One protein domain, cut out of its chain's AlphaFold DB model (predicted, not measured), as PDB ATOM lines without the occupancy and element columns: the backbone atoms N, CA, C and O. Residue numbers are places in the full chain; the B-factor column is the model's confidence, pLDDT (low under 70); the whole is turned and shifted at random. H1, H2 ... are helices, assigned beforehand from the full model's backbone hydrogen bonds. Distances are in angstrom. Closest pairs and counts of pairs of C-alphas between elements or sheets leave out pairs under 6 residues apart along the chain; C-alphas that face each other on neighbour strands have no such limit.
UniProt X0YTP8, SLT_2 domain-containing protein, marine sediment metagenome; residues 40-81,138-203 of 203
ATOM      1  N   ALA A  40     -27.393 -15.641  55.167       93.75
ATOM      2  CA  ALA A  40     -28.115 -15.801  56.434       93.75
ATOM      3  C   ALA A  40     -29.357 -14.908  56.510       93.75
ATOM      4  O   ALA A  40     -30.459 -15.412  56.708       93.75
ATOM      5  N   GLN A  41     -29.214 -13.611  56.232       95.00
ATOM      6  CA  GLN A  41     -30.355 -12.690  56.175       95.00
ATOM      7  C   GLN A  41     -31.355 -13.094  55.077       95.00
ATOM      8  O   GLN A  41     -32.573 -13.028  55.270       95.00
ATOM      9  N   LEU A  42     -30.865 -13.567  53.926       96.81
ATOM     10  CA  LEU A  42     -31.717 -14.135  52.883       96.81
ATOM     11  C   LEU A  42     -32.503 -15.359  53.385       96.81
ATOM     12  O   LEU A  42     -33.705 -15.432  53.138       96.81
ATOM     13  N   GLN A  43     -31.857 -16.293  54.086       97.44
ATOM     14  CA  GLN A  43     -32.476 -17.491  54.657       97.44
ATOM     15  C   GLN A  43     -33.551 -17.134  55.679       97.44
ATOM     16  O   GLN A  43     -34.681 -17.601  55.553       97.44
ATOM     17  N   GLU A  44     -33.235 -16.258  56.634       96.56
ATOM     18  CA  GLU A  44     -34.190 -15.758  57.625       96.56
ATOM     19  C   GLU A  44     -35.427 -15.179  56.946       96.56
ATOM     20  O   GLU A  44     -36.559 -15.522  57.281       96.56
ATOM     21  N   ARG A  45     -35.214 -14.352  55.920       97.12
ATOM     22  CA  ARG A  45     -36.304 -13.749  55.165       97.12
ATOM     23  C   ARG A  45     -37.106 -14.781  54.375       97.12
ATOM     24  O   ARG A  45     -38.315 -14.636  54.280       97.12
ATOM     25  N   LEU A  46     -36.473 -15.783  53.761       97.69
ATOM     26  CA  LEU A  46     -37.164 -16.865  53.042       97.69
ATOM     27  C   LEU A  46     -38.074 -17.668  53.984       97.69
ATOM     28  O   LEU A  46     -39.219 -17.942  53.625       97.69
ATOM     29  N   ILE A  47     -37.582 -17.986  55.182       97.62
ATOM     30  CA  ILE A  47     -38.317 -18.717  56.222       97.62
ATOM     31  C   ILE A  47     -39.460 -17.863  56.781       97.62
ATOM     32  O   ILE A  47     -40.592 -18.332  56.869       97.62
ATOM     33  N   ALA A  48     -39.199 -16.589  57.086       97.81
ATOM     34  CA  ALA A  48     -40.221 -15.643  57.541       97.81
ATOM     35  C   ALA A  48     -41.355 -15.469  56.514       97.81
ATOM     36  O   ALA A  48     -42.511 -15.266  56.877       97.81
ATOM     37  N   ASP A  49     -41.030 -15.605  55.230       97.12
ATOM     38  CA  ASP A  49     -41.968 -15.565  54.112       97.12
ATOM     39  C   ASP A  49     -42.726 -16.894  53.875       97.12
ATOM     40  O   ASP A  49     -43.441 -17.012  52.870       97.12
ATOM     41  N   GLY A  50     -42.577 -17.876  54.773       96.00
ATOM     42  CA  GLY A  50     -43.354 -19.118  54.823       96.00
ATOM     43  C   GLY A  50     -42.737 -20.327  54.116       96.00
ATOM     44  O   GLY A  50     -43.441 -21.314  53.908       96.00
ATOM     45  N   LEU A  51     -41.463 -20.270  53.713       96.50
ATOM     46  CA  LEU A  51     -40.768 -21.436  53.153       96.50
ATOM     47  C   LEU A  51     -40.311 -22.398  54.255       96.50
ATOM     48  O   LEU A  51     -39.956 -21.968  55.353       96.50
ATOM     49  N   ASP A  52     -40.286 -23.697  53.943       95.75
ATOM     50  CA  ASP A  52     -39.854 -24.728  54.890       95.75
ATOM     51  C   ASP A  52     -38.398 -24.515  55.338       95.75
ATOM     52  O   ASP A  52     -37.474 -24.435  54.522       95.75
ATOM     53  N   ALA A  53     -38.195 -24.424  56.654       96.12
ATOM     54  CA  ALA A  53     -36.895 -24.102  57.231       96.12
ATOM     55  C   ALA A  53     -35.848 -25.191  56.973       96.12
ATOM     56  O   ALA A  53     -34.693 -24.859  56.702       96.12
ATOM     57  N   ASN A  54     -36.237 -26.469  57.002       95.50
ATOM     58  CA  ASN A  54     -35.310 -27.576  56.768       95.50
ATOM     59  C   ASN A  54     -34.850 -27.595  55.310       95.50
ATOM     60  O   ASN A  54     -33.660 -27.748  55.036       95.50
ATOM     61  N   LEU A  55     -35.771 -27.373  54.368       95.12
ATOM     62  CA  LEU A  55     -35.455 -27.256  52.951       95.12
ATOM     63  C   LEU A  55     -34.510 -26.079  52.699       95.12
ATOM     64  O   LEU A  55     -33.463 -26.275  52.082       95.12
ATOM     65  N   VAL A  56     -34.829 -24.885  53.210       96.31
ATOM     66  CA  VAL A  56     -33.972 -23.696  53.063       96.31
ATOM     67  C   VAL A  56     -32.571 -23.973  53.616       96.31
ATOM     68  O   VAL A  56     -31.587 -23.791  52.901       96.31
ATOM     69  N   GLN A  57     -32.466 -24.489  54.842       95.12
ATOM     70  CA  GLN A  57     -31.174 -24.809  55.450       95.12
ATOM     71  C   GLN A  57     -30.409 -25.871  54.650       95.12
ATOM     72  O   GLN A  57     -29.206 -25.723  54.438       95.12
ATOM     73  N   SER A  58     -31.082 -26.911  54.145       94.50
ATOM     74  CA  SER A  58     -30.441 -27.949  53.327       94.50
ATOM     75  C   SER A  58     -29.872 -27.401  52.013       94.50
ATOM     76  O   SER A  58     -28.775 -27.791  51.612       94.50
ATOM     77  N   ILE A  59     -30.567 -26.446  51.378       94.75
ATOM     78  CA  ILE A  59     -30.101 -25.777  50.158       94.75
ATOM     79  C   ILE A  59     -28.804 -25.022  50.449       94.75
ATOM     80  O   ILE A  59     -27.815 -25.217  49.747       94.75
ATOM     81  N   TYR A  60     -28.790 -24.186  51.488       95.19
ATOM     82  CA  TYR A  60     -27.644 -23.325  51.791       95.19
ATOM     83  C   TYR A  60     -26.515 -24.027  52.559       95.19
ATOM     84  O   TYR A  60     -25.415 -23.488  52.640       95.19
ATOM     85  N   SER A  61     -26.739 -25.247  53.055       93.88
ATOM     86  CA  SER A  61     -25.677 -26.126  53.572       93.88
ATOM     87  C   SER A  61     -24.862 -26.789  52.455       93.88
ATOM     88  O   SER A  61     -23.794 -27.349  52.705       93.88
ATOM     89  N   ASN A  62     -25.349 -26.757  51.211       93.31
ATOM     90  CA  ASN A  62     -24.634 -27.304  50.068       93.31
ATOM     91  C   ASN A  62     -23.465 -26.387  49.678       93.31
ATOM     92  O   ASN A  62     -23.671 -25.254  49.257       93.31
ATOM     93  N   SER A  63     -22.237 -26.911  49.724       92.19
ATOM     94  CA  SER A  63     -21.010 -26.159  49.416       92.19
ATOM     95  C   SER A  63     -20.921 -25.623  47.982       92.19
ATOM     96  O   SER A  63     -20.089 -24.763  47.704       92.19
ATOM     97  N   LYS A  64     -21.764 -26.108  47.061       93.75
ATOM     98  CA  LYS A  64     -21.871 -25.570  45.696       93.75
ATOM     99  C   LYS A  64     -22.698 -24.283  45.622       93.75
ATOM    100  O   LYS A  64     -22.665 -23.616  44.587       93.75
ATOM    101  N   VAL A  65     -23.454 -23.951  46.672       95.25
ATOM    102  CA  VAL A  65     -24.248 -22.724  46.730       95.25
ATOM    103  C   VAL A  65     -23.367 -21.568  47.177       95.25
ATOM    104  O   VAL A  65     -22.948 -21.487  48.327       95.25
ATOM    105  N   SER A  66     -23.080 -20.666  46.244       94.81
ATOM    106  CA  SER A  66     -22.164 -19.544  46.440       94.81
ATOM    107  C   SER A  66     -22.671 -18.279  45.748       94.81
ATOM    108  O   SER A  66     -23.636 -18.303  44.976       94.81
ATOM    109  N   LEU A  67     -22.037 -17.147  46.060       96.25
ATOM    110  CA  LEU A  67     -22.319 -15.876  45.400       96.25
ATOM    111  C   LEU A  67     -21.686 -15.823  44.001       96.25
ATOM    112  O   LEU A  67     -20.499 -16.080  43.835       96.25
ATOM    113  N   GLU A  68     -22.464 -15.381  43.015       97.19
ATOM    114  CA  GLU A  68     -22.062 -15.190  41.612       97.19
ATOM    115  C   GLU A  68     -21.863 -13.691  41.317       97.19
ATOM    116  O   GLU A  68     -22.523 -13.105  40.450       97.19
ATOM    117  N   LEU A  69     -21.006 -13.038  42.112       97.12
ATOM    118  CA  LEU A  69     -20.867 -11.575  42.171       97.12
ATOM    119  C   LEU A  69     -20.548 -10.952  40.806       97.12
ATOM    120  O   LEU A  69     -21.298 -10.101  40.325       97.12
ATOM    121  N   GLU A  70     -19.480 -11.418  40.158       96.75
ATOM    122  CA  GLU A  70     -19.005 -10.912  38.862       96.75
ATOM    123  C   GLU A  70     -20.050 -11.085  37.755       96.75
ATOM    124  O   GLU A  70     -20.247 -10.215  36.904       96.75
ATOM    125  N   VAL A  71     -20.775 -12.204  37.784       96.19
ATOM    126  CA  VAL A  71     -21.803 -12.529  36.793       96.19
ATOM    127  C   VAL A  71     -22.994 -11.593  36.936       96.19
ATOM    128  O   VAL A  71     -23.506 -11.064  35.944       96.19
ATOM    129  N   VAL A  72     -23.453 -11.375  38.170       96.94
ATOM    130  CA  VAL A  72     -24.531 -10.423  38.443       96.94
ATOM    131  C   VAL A  72     -24.085  -9.011  38.075       96.94
ATOM    132  O   VAL A  72     -24.847  -8.325  37.393       96.94
ATOM    133  N   ALA A  73     -22.860  -8.616  38.433       97.06
ATOM    134  CA  ALA A  73     -22.275  -7.314  38.121       97.06
ATOM    135  C   ALA A  73     -22.244  -7.044  36.609       97.06
ATOM    136  O   ALA A  73     -22.876  -6.097  36.139       97.06
ATOM    137  N   GLY A  74     -21.618  -7.924  35.822       95.00
ATOM    138  CA  GLY A  74     -21.533  -7.769  34.367       95.00
ATOM    139  C   GLY A  74     -22.908  -7.708  33.692       95.00
ATOM    140  O   GLY A  74     -23.133  -6.932  32.762       95.00
ATOM    141  N   ASN A  75     -23.891  -8.450  34.206       93.50
ATOM    142  CA  ASN A  75     -25.263  -8.408  33.701       93.50
ATOM    143  C   ASN A  75     -26.006  -7.091  34.009       93.50
ATOM    144  O   ASN A  75     -27.046  -6.823  33.398       93.50
ATOM    145  N   LEU A  76     -25.530  -6.258  34.940       94.38
ATOM    146  CA  LEU A  76     -26.127  -4.940  35.198       94.38
ATOM    147  C   LEU A  76     -25.851  -3.951  34.073       94.38
ATOM    148  O   LEU A  76     -26.670  -3.053  33.858       94.38
ATOM    149  N   VAL A  77     -24.732  -4.108  33.372       92.06
ATOM    150  CA  VAL A  77     -24.235  -3.116  32.411       92.06
ATOM    151  C   VAL A  77     -24.401  -3.546  30.959       92.06
ATOM    152  O   VAL A  77     -24.471  -2.681  30.089       92.06
ATOM    153  N   ARG A  78     -24.566  -4.853  30.705       86.69
ATOM    154  CA  ARG A  78     -24.851  -5.393  29.369       86.69
ATOM    155  C   ARG A  78     -26.020  -4.663  28.702       86.69
ATOM    156  O   ARG A  78     -27.063  -4.416  29.319       86.69
ATOM    157  N   SER A  79     -25.816  -4.334  27.430       79.19
ATOM    158  CA  SER A  79     -26.808  -3.741  26.542       79.19
ATOM    159  C   SER A  79     -27.132  -4.732  25.434       79.19
ATOM    160  O   SER A  79     -26.237  -5.198  24.737       79.19
ATOM    161  N   GLU A  80     -28.411  -5.048  25.260       76.44
ATOM    162  CA  GLU A  80     -28.864  -5.898  24.153       76.44
ATOM    163  C   GLU A  80     -28.875  -5.142  22.816       76.44
ATOM    164  O   GLU A  80     -28.799  -5.758  21.759       76.44
ATOM    165  N   ALA A  81     -28.892  -3.803  22.851       76.06
ATOM    166  CA  ALA A  81     -28.943  -2.965  21.652       76.06
ATOM    167  C   ALA A  81     -27.681  -3.062  20.773       76.06
ATOM    168  O   ALA A  81     -27.708  -2.640  19.623       76.06
ATOM    169  N   LYS A 138     -24.175 -21.947  32.121       90.56
ATOM    170  CA  LYS A 138     -23.109 -22.562  32.936       90.56
ATOM    171  C   LYS A 138     -23.230 -22.326  34.444       90.56
ATOM    172  O   LYS A 138     -22.520 -22.964  35.210       90.56
ATOM    173  N   TYR A 139     -24.093 -21.402  34.861       93.88
ATOM    174  CA  TYR A 139     -24.248 -21.016  36.264       93.88
ATOM    175  C   TYR A 139     -25.456 -21.707  36.882       93.88
ATOM    176  O   TYR A 139     -26.494 -21.849  36.233       93.88
ATOM    177  N   MET A 140     -25.341 -22.100  38.149       94.94
ATOM    178  CA  MET A 140     -26.452 -22.716  38.864       94.94
ATOM    179  C   MET A 140     -27.564 -21.686  39.086       94.94
ATOM    180  O   MET A 140     -27.331 -20.609  39.637       94.94
ATOM    181  N   THR A 141     -28.794 -22.029  38.697       95.88
ATOM    182  CA  THR A 141     -29.959 -21.143  38.848       95.88
ATOM    183  C   THR A 141     -30.138 -20.686  40.296       95.88
ATOM    184  O   THR A 141     -30.397 -19.508  40.538       95.88
ATOM    185  N   ILE A 142     -29.928 -21.588  41.263       96.56
ATOM    186  CA  ILE A 142     -30.015 -21.272  42.693       96.56
ATOM    187  C   ILE A 142     -28.991 -20.212  43.120       96.56
ATOM    188  O   ILE A 142     -29.358 -19.285  43.841       96.56
ATOM    189  N   ASN A 143     -27.755 -20.271  42.615       97.44
ATOM    190  CA  ASN A 143     -26.704 -19.304  42.939       97.44
ATOM    191  C   ASN A 143     -27.033 -17.933  42.354       97.44
ATOM    192  O   ASN A 143     -26.988 -16.926  43.060       97.44
ATOM    193  N   MET A 144     -27.449 -17.887  41.084       97.62
ATOM    194  CA  MET A 144     -27.817 -16.638  40.414       97.62
ATOM    195  C   MET A 144     -28.993 -15.945  41.109       97.62
ATOM    196  O   MET A 144     -28.933 -14.744  41.379       97.62
ATOM    197  N   LEU A 145     -30.056 -16.692  41.417       98.12
ATOM    198  CA  LEU A 145     -31.239 -16.151  42.086       98.12
ATOM    199  C   LEU A 145     -30.942 -15.738  43.530       98.12
ATOM    200  O   LEU A 145     -31.384 -14.665  43.942       98.12
ATOM    201  N   SER A 146     -30.154 -16.527  44.268       98.00
ATOM    202  CA  SER A 146     -29.736 -16.190  45.635       98.00
ATOM    203  C   SER A 146     -28.852 -14.950  45.662       98.00
ATOM    204  O   SER A 146     -29.117 -14.041  46.437       98.00
ATOM    205  N   THR A 147     -27.873 -14.843  44.762       98.12
ATOM    206  CA  THR A 147     -26.996 -13.664  44.651       98.12
ATOM    207  C   THR A 147     -27.799 -12.414  44.304       98.12
ATOM    208  O   THR A 147     -27.633 -11.364  44.922       98.12
ATOM    209  N   MET A 148     -28.725 -12.519  43.341       98.19
ATOM    210  CA  MET A 148     -29.627 -11.417  43.017       98.19
ATOM    211  C   MET A 148     -30.475 -11.033  44.232       98.19
ATOM    212  O   MET A 148     -30.506  -9.860  44.586       98.19
ATOM    213  N   ALA A 149     -31.117 -11.986  44.906       98.19
ATOM    214  CA  ALA A 149     -31.945 -11.722  46.079       98.19
ATOM    215  C   ALA A 149     -31.162 -11.081  47.243       98.19
ATOM    216  O   ALA A 149     -31.627 -10.087  47.810       98.19
ATOM    217  N   ALA A 150     -29.971 -11.608  47.543       97.56
ATOM    218  CA  ALA A 150     -29.069 -11.136  48.590       97.56
ATOM    219  C   ALA A 150     -28.494  -9.743  48.292       97.56
ATOM    220  O   ALA A 150     -28.183  -9.003  49.212       97.56
ATOM    221  N   SER A 151     -28.461  -9.293  47.030       96.81
ATOM    222  CA  SER A 151     -28.013  -7.930  46.672       96.81
ATOM    223  C   SER A 151     -28.861  -6.774  47.242       96.81
ATOM    224  O   SER A 151     -28.554  -5.597  47.020       96.81
ATOM    225  N   LYS A 152     -29.951  -7.085  47.959       95.50
ATOM    226  CA  LYS A 152     -30.672  -6.126  48.807       95.50
ATOM    227  C   LYS A 152     -29.866  -5.757  50.063       95.50
ATOM    228  O   LYS A 152     -30.038  -4.653  50.574       95.50
ATOM    229  N   GLU A 153     -29.022  -6.662  50.542       94.94
ATOM    230  CA  GLU A 153     -28.165  -6.490  51.712       94.94
ATOM    231  C   GLU A 153     -26.974  -5.586  51.355       94.94
ATOM    232  O   GLU A 153     -26.353  -5.792  50.305       94.94
ATOM    233  N   PRO A 154     -26.636  -4.577  52.183       94.75
ATOM    234  CA  PRO A 154     -25.584  -3.612  51.856       94.75
ATOM    235  C   PRO A 154     -24.232  -4.251  51.522       94.75
ATOM    236  O   PRO A 154     -23.603  -3.845  50.549       94.75
ATOM    237  N   GLN A 155     -23.827  -5.286  52.264       94.19
ATOM    238  CA  GLN A 155     -22.545  -5.965  52.073       94.19
ATOM    239  C   GLN A 155     -22.459  -6.670  50.711       94.19
ATOM    240  O   GLN A 155     -21.528  -6.434  49.945       94.19
ATOM    241  N   VAL A 156     -23.460  -7.486  50.363       96.06
ATOM    242  CA  VAL A 156     -23.502  -8.187  49.065       96.06
ATOM    243  C   VAL A 156     -23.633  -7.187  47.919       96.06
ATOM    244  O   VAL A 156     -23.023  -7.348  46.862       96.06
ATOM    245  N   ARG A 157     -24.406  -6.114  48.120       96.75
ATOM    246  CA  ARG A 157     -24.520  -5.027  47.145       96.75
ATOM    247  C   ARG A 157     -23.163  -4.391  46.854       96.75
ATOM    248  O   ARG A 157     -22.835  -4.200  45.687       96.75
ATOM    249  N   GLU A 158     -22.410  -4.047  47.891       96.31
ATOM    250  CA  GLU A 158     -21.083  -3.450  47.763       96.31
ATOM    251  C   GLU A 158     -20.122  -4.392  47.034       96.31
ATOM    252  O   GLU A 158     -19.477  -3.973  46.076       96.31
ATOM    253  N   GLN A 159     -20.120  -5.678  47.393       96.94
ATOM    254  CA  GLN A 159     -19.322  -6.703  46.716       96.94
ATOM    255  C   GLN A 159     -19.639  -6.800  45.215       96.94
ATOM    256  O   GLN A 159     -18.723  -6.782  44.400       96.94
ATOM    257  N   ILE A 160     -20.922  -6.825  44.827       97.69
ATOM    258  CA  ILE A 160     -21.326  -6.853  43.407       97.69
ATOM    259  C   ILE A 160     -20.821  -5.612  42.664       97.69
ATOM    260  O   ILE A 160     -20.347  -5.716  41.536       97.69
ATOM    261  N   LEU A 161     -20.944  -4.427  43.267       96.88
ATOM    262  CA  LEU A 161     -20.489  -3.187  42.635       96.88
ATOM    263  C   LEU A 161     -18.959  -3.137  42.528       96.88
ATOM    264  O   LEU A 161     -18.439  -2.658  41.522       96.88
ATOM    265  N   ALA A 162     -18.248  -3.670  43.524       96.94
ATOM    266  CA  ALA A 162     -16.795  -3.787  43.508       96.94
ATOM    267  C   ALA A 162     -16.299  -4.747  42.412       96.94
ATOM    268  O   ALA A 162     -15.259  -4.481  41.816       96.94
ATOM    269  N   SER A 163     -17.065  -5.797  42.089       97.31
ATOM    270  CA  SER A 163     -16.754  -6.766  41.025       97.31
ATOM    271  C   SER A 163     -16.892  -6.230  39.592       97.31
ATOM    272  O   SER A 163     -16.582  -6.955  38.649       97.31
ATOM    273  N   LEU A 164     -17.368  -4.996  39.388       96.31
ATOM    274  CA  LEU A 164     -17.393  -4.379  38.058       96.31
ATOM    275  C   LEU A 164     -15.973  -4.029  37.600       96.31
ATOM    276  O   LEU A 164     -15.256  -3.325  38.318       96.31
ATOM    277  N   THR A 165     -15.618  -4.431  36.378       95.56
ATOM    278  CA  THR A 165     -14.383  -3.980  35.715       95.56
ATOM    279  C   THR A 165     -14.453  -2.490  35.370       95.56
ATOM    280  O   THR A 165     -15.543  -1.924  35.287       95.56
ATOM    281  N   GLU A 166     -13.307  -1.851  35.119       92.94
ATOM    282  CA  GLU A 166     -13.271  -0.434  34.717       92.94
ATOM    283  C   GLU A 166     -14.116  -0.171  33.461       92.94
ATOM    284  O   GLU A 166     -15.001   0.678  33.481       92.94
ATOM    285  N   GLU A 167     -13.962  -1.001  32.425       92.50
ATOM    286  CA  GLU A 167     -14.776  -0.922  31.202       92.50
ATOM    287  C   GLU A 167     -16.284  -0.993  31.513       92.50
ATOM    288  O   GLU A 167     -17.082  -0.200  31.018       92.50
ATOM    289  N   GLN A 168     -16.697  -1.912  32.391       93.19
ATOM    290  CA  GLN A 168     -18.100  -2.073  32.775       93.19
ATOM    291  C   GLN A 168     -18.648  -0.861  33.540       93.19
ATOM    292  O   GLN A 168     -19.824  -0.521  33.378       93.19
ATOM    293  N   ARG A 169     -17.826  -0.205  34.368       92.50
ATOM    294  CA  ARG A 169     -18.217   0.997  35.123       92.50
ATOM    295  C   ARG A 169     -18.506   2.179  34.201       92.50
ATOM    296  O   ARG A 169     -19.372   2.990  34.521       92.50
ATOM    297  N   GLU A 170     -17.838   2.248  33.055       92.25
ATOM    298  CA  GLU A 170     -18.034   3.302  32.058       92.25
ATOM    299  C   GLU A 170     -19.285   3.080  31.191       92.25
ATOM    300  O   GLU A 170     -19.909   4.041  30.742       92.25
ATOM    301  N   MET A 171     -19.719   1.826  31.005       91.69
ATOM    302  CA  MET A 171     -20.871   1.491  30.150       91.69
ATOM    303  C   MET A 171     -22.206   2.075  30.635       91.69
ATOM    304  O   MET A 171     -23.135   2.242  29.840       91.69
ATOM    305  N   GLN A 172     -22.368   2.312  31.940       93.00
ATOM    306  CA  GLN A 172     -23.622   2.783  32.531       93.00
ATOM    307  C   GLN A 172     -23.368   3.685  33.739       93.00
ATOM    308  O   GLN A 172     -22.539   3.386  34.590       93.00
ATOM    309  N   SER A 173     -24.175   4.741  33.898       94.69
ATOM    310  CA  SER A 173     -24.058   5.602  35.084       94.69
ATOM    311  C   SER A 173     -24.320   4.831  36.396       94.69
ATOM    312  O   SER A 173     -25.217   3.973  36.437       94.69
ATOM    313  N   PRO A 174     -23.662   5.199  37.515       94.81
ATOM    314  CA  PRO A 174     -23.873   4.556  38.817       94.81
ATOM    315  C   PRO A 174     -25.342   4.530  39.259       94.81
ATOM    316  O   PRO A 174     -25.818   3.553  39.840       94.81
ATOM    317  N   ARG A 175     -26.112   5.576  38.925       96.31
ATOM    318  CA  ARG A 175     -27.554   5.651  39.210       96.31
ATOM    319  C   ARG A 175     -28.344   4.569  38.469       96.31
ATOM    320  O   ARG A 175     -29.256   3.975  39.049       96.31
ATOM    321  N   VAL A 176     -28.013   4.306  37.203       95.38
ATOM    322  CA  VAL A 176     -28.670   3.266  36.395       95.38
ATOM    323  C   VAL A 176     -28.306   1.881  36.914       95.38
ATOM    324  O   VAL A 176     -29.213   1.074  37.129       95.38
ATOM    325  N   ILE A 177     -27.023   1.629  37.186       95.81
ATOM    326  CA  ILE A 177     -26.540   0.363  37.759       95.81
ATOM    327  C   ILE A 177     -27.256   0.080  39.083       95.81
ATOM    328  O   ILE A 177     -27.896  -0.960  39.243       95.81
ATOM    329  N   SER A 178     -27.249   1.057  39.992       95.69
ATOM    330  CA  SER A 178     -27.903   0.980  41.299       95.69
ATOM    331  C   SER A 178     -29.401   0.662  41.180       95.69
ATOM    332  O   SER A 178     -29.904  -0.242  41.855       95.69
ATOM    333  N   LYS A 179     -30.116   1.336  40.264       97.00
ATOM    334  CA  LYS A 179     -31.542   1.093  39.986       97.00
ATOM    335  C   LYS A 179     -31.793  -0.306  39.414       97.00
ATOM    336  O   LYS A 179     -32.754  -0.964  39.817       97.00
ATOM    337  N   ARG A 180     -30.963  -0.762  38.470       96.62
ATOM    338  CA  ARG A 180     -31.056  -2.104  37.872       96.62
ATOM    339  C   ARG A 180     -30.827  -3.184  38.927       96.62
ATOM    340  O   ARG A 180     -31.615  -4.124  38.982       96.62
ATOM    341  N   LEU A 181     -29.829  -3.015  39.793       97.31
ATOM    342  CA  LEU A 181     -29.528  -3.958  40.869       97.31
ATOM    343  C   LEU A 181     -30.698  -4.084  41.845       97.31
ATOM    344  O   LEU A 181     -31.143  -5.189  42.123       97.31
ATOM    345  N   THR A 182     -31.304  -2.968  42.259       97.81
ATOM    346  CA  THR A 182     -32.500  -2.994  43.120       97.81
ATOM    347  C   THR A 182     -33.683  -3.713  42.461       97.81
ATOM    348  O   THR A 182     -34.368  -4.509  43.107       97.81
ATOM    349  N   LYS A 183     -33.920  -3.492  41.159       97.62
ATOM    350  CA  LYS A 183     -34.955  -4.230  40.413       97.62
ATOM    351  C   LYS A 183     -34.655  -5.730  40.356       97.62
ATOM    352  O   LYS A 183     -35.563  -6.536  40.572       97.62
ATOM    353  N   ARG A 184     -33.400  -6.100  40.078       96.69
ATOM    354  CA  ARG A 184     -32.949  -7.498  40.051       96.69
ATOM    355  C   ARG A 184     -33.076  -8.154  41.421       96.69
ATOM    356  O   ARG A 184     -33.532  -9.285  41.464       96.69
ATOM    357  N   ALA A 185     -32.801  -7.446  42.513       97.88
ATOM    358  CA  ALA A 185     -32.982  -7.976  43.862       97.88
ATOM    359  C   ALA A 185     -34.431  -8.383  44.146       97.88
ATOM    360  O   ALA A 185     -34.705  -9.496  44.594       97.88
ATOM    361  N   GLY A 186     -35.381  -7.504  43.812       97.88
ATOM    362  CA  GLY A 186     -36.804  -7.805  43.960       97.88
ATOM    363  C   GLY A 186     -37.268  -8.957  43.065       97.88
ATOM    364  O   GLY A 186     -38.016  -9.821  43.518       97.88
ATOM    365  N   ARG A 187     -36.824  -8.986  41.801       97.88
ATOM    366  CA  ARG A 187     -37.157 -10.061  40.854       97.88
ATOM    367  C   ARG A 187     -36.555 -11.402  41.283       97.88
ATOM    368  O   ARG A 187     -37.298 -12.367  41.402       97.88
ATOM    369  N   GLY A 188     -35.255 -11.425  41.569       98.00
ATOM    370  CA  GLY A 188     -34.511 -12.611  41.978       98.00
ATOM    371  C   GLY A 188     -35.093 -13.240  43.236       98.00
ATOM    372  O   GLY A 188     -35.288 -14.444  43.265       98.00
ATOM    373  N   TYR A 189     -35.496 -12.435  44.224       98.44
ATOM    374  CA  TYR A 189     -36.165 -12.961  45.416       98.44
ATOM    375  C   TYR A 189     -37.515 -13.630  45.105       98.44
ATOM    376  O   TYR A 189     -37.805 -14.704  45.628       98.44
ATOM    377  N   ARG A 190     -38.347 -13.032  44.238       98.44
ATOM    378  CA  ARG A 190     -39.629 -13.645  43.842       98.44
ATOM    379  C   ARG A 190     -39.426 -14.959  43.091       98.44
ATOM    380  O   ARG A 190     -40.110 -15.934  43.384       98.44
ATOM    381  N   GLU A 191     -38.496 -14.979  42.142       98.38
ATOM    382  CA  GLU A 191     -38.178 -16.175  41.354       98.38
ATOM    383  C   GLU A 191     -37.535 -17.266  42.222       98.38
ATOM    384  O   GLU A 191     -37.890 -18.433  42.089       98.38
ATOM    385  N   LEU A 192     -36.677 -16.895  43.179       98.31
ATOM    386  CA  LEU A 192     -36.097 -17.815  44.158       98.31
ATOM    387  C   LEU A 192     -37.177 -18.497  44.999       98.31
ATOM    388  O   LEU A 192     -37.191 -19.720  45.109       98.31
ATOM    389  N   LYS A 193     -38.126 -17.723  45.543       97.94
ATOM    390  CA  LYS A 193     -39.265 -18.287  46.278       97.94
ATOM    391  C   LYS A 193     -40.088 -19.233  45.410       97.94
ATOM    392  O   LYS A 193     -40.524 -20.271  45.895       97.94
ATOM    393  N   ALA A 194     -40.333 -18.876  44.150       97.56
ATOM    394  CA  ALA A 194     -41.078 -19.731  43.231       97.56
ATOM    395  C   ALA A 194     -40.341 -21.054  42.969       97.56
ATOM    396  O   ALA A 194     -40.967 -22.110  43.019       97.56
ATOM    397  N   LEU A 195     -39.020 -21.004  42.766       96.88
ATOM    398  CA  LEU A 195     -38.179 -22.185  42.579       96.88
ATOM    399  C   LEU A 195     -38.211 -23.106  43.805       96.88
ATOM    400  O   LEU A 195     -38.452 -24.300  43.656       96.88
ATOM    401  N   ILE A 196     -38.017 -22.565  45.011       95.88
ATOM    402  CA  ILE A 196     -38.016 -23.369  46.245       95.88
ATOM    403  C   ILE A 196     -39.398 -23.992  46.485       95.88
ATOM    404  O   ILE A 196     -39.491 -25.188  46.743       95.88
ATOM    405  N   ASN A 197     -40.479 -23.224  46.309       95.06
ATOM    406  CA  ASN A 197     -41.845 -23.749  46.413       95.06
ATOM    407  C   ASN A 197     -42.138 -24.850  45.390       95.06
ATOM    408  O   ASN A 197     -42.876 -25.787  45.683       95.06
ATOM    409  N   TYR A 198     -41.614 -24.719  44.171       94.19
ATOM    410  CA  TYR A 198     -41.766 -25.744  43.148       94.19
ATOM    411  C   TYR A 198     -41.086 -27.045  43.575       94.19
ATOM    412  O   TYR A 198     -41.724 -28.092  43.527       94.19
ATOM    413  N   VAL A 199     -39.848 -26.968  44.073       91.25
ATOM    414  CA  VAL A 199     -39.117 -28.133  44.598       91.25
ATOM    415  C   VAL A 199     -39.865 -28.771  45.771       91.25
ATOM    416  O   VAL A 199     -40.038 -29.982  45.779       91.25
ATOM    417  N   GLN A 200     -40.390 -27.966  46.698       87.38
ATOM    418  CA  GLN A 200     -41.147 -28.458  47.854       87.38
ATOM    419  C   GLN A 200     -42.416 -29.235  47.466       87.38
ATOM    420  O   GLN A 200     -42.841 -30.113  48.200       87.38
ATOM    421  N   LYS A 201     -43.037 -28.926  46.320       88.56
ATOM    422  CA  LYS A 201     -44.210 -29.666  45.816       88.56
ATOM    423  C   LYS A 201     -43.852 -30.988  45.134       88.56
ATOM    424  O   LYS A 201     -44.755 -31.765  44.837       88.56
ATOM    425  N   MET A 202     -42.581 -31.192  44.798       80.19
ATOM    426  CA  MET A 202     -42.098 -32.391  44.108       80.19
ATOM    427  C   MET A 202     -41.590 -33.471  45.064       80.19
ATOM    428  O   MET A 202     -41.461 -34.621  44.645       80.19
ATOM    429  N   THR A 203     -41.278 -33.093  46.302       62.66
ATOM    430  CA  THR A 203     -40.893 -33.971  47.417       62.66
ATOM    431  C   THR A 203     -42.090 -34.302  48.285       62.66
ATOM    432  O   THR A 203     -42.232 -35.489  48.645       62.66
TER     433      THR A 203
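This is residues 40 to 81 and 138 to 203 of the 203 residues of the protein "SLT_2 domain-containing protein" of marine sediment metagenome (UniProt X0YTP8). One long helix, H7, runs along one side of an elongated body of short helices, and H4, in the middle, packs across it. The hairpin of H1 and H2 lies toward the end where H7 finishes, while H3, H5 and H6 gather toward the end where H7 begins, with H6 far out at that end. The printed part has 108 residues with seven named helices, H1 to H7 in order along the chain, and no named strand; the class is all helix. The whole is compact, with a radius of gyration of the C-alphas of 14.5 A, and spans 46 by 27 by 25 A.

H1, residues 40 to 48, begins at C-alpha 40 at (-28.115, -15.801, 56.434) and is 12.2 A long. H2 follows with residues 53 to 60, and H3 with residues 69 to 77, 13.3 A long. Beyond the cut come H4, residues 141 to 150, 14.0 A long, and H5, residues 154 to 162, 12.1 A long. H6, residues 166 to 171, is the shortest. H7, residues 174 to 200, runs 38.3 A from C-alpha 174 at (-23.873, 4.556, 38.817) to C-alpha 200 at (-41.147, -28.458, 47.854).

H3 and H4 are the hubs, touching four helices each. H4 touches H7, with residues 181 to 192 of H7 alone, at a steep tilt of 52 degrees, opposite ways; the closest C-alphas, of Ala 149 and Tyr 189, are 4.4 A apart. H1 touches H4, about perpendicular at 85 degrees, closest at the C-alphas of Leu 42 and Ala 150, 5.9 A. H1 and H2 form a helical hairpin at a shallow tilt of 30 degrees, with the C-alphas of Ile 47 and Ala 53 closest at 5.7 A. H1 is close to H7 but not clearly touching, the C-alphas of Leu 46 and Lys 193 being closest at 7.2 A. H3 touches H5, closest at the C-alphas of Leu 69 and Ile 160, 4.9 A. H3 also touches H6, closest at the C-alphas of Val 77 and Met 171, 6.1 A. H3 touches H7, with residues 177 to 181 of H7 alone, closest at the C-alphas of Leu 76 and Ile 177, 5.9 A. H5 and H7 are near each other. Each O i to N i+4 pair is within hydrogen-bond range in H1, H2, H4, H5, H6 and H7; in H3, 4 of 5 are.

The C-alphas farthest apart, of Glu 170 and Thr 203, are 46.3 A apart. Residues 82 to 137 are not printed, and C-alphas 81 and 138 are 23.4 A apart across this cut. Of the links printed whole, that from H2 to H3 is short and the others are tight. The mean pLDDT of the printed part is 94.7, and one residue, Thr 203, is under 70.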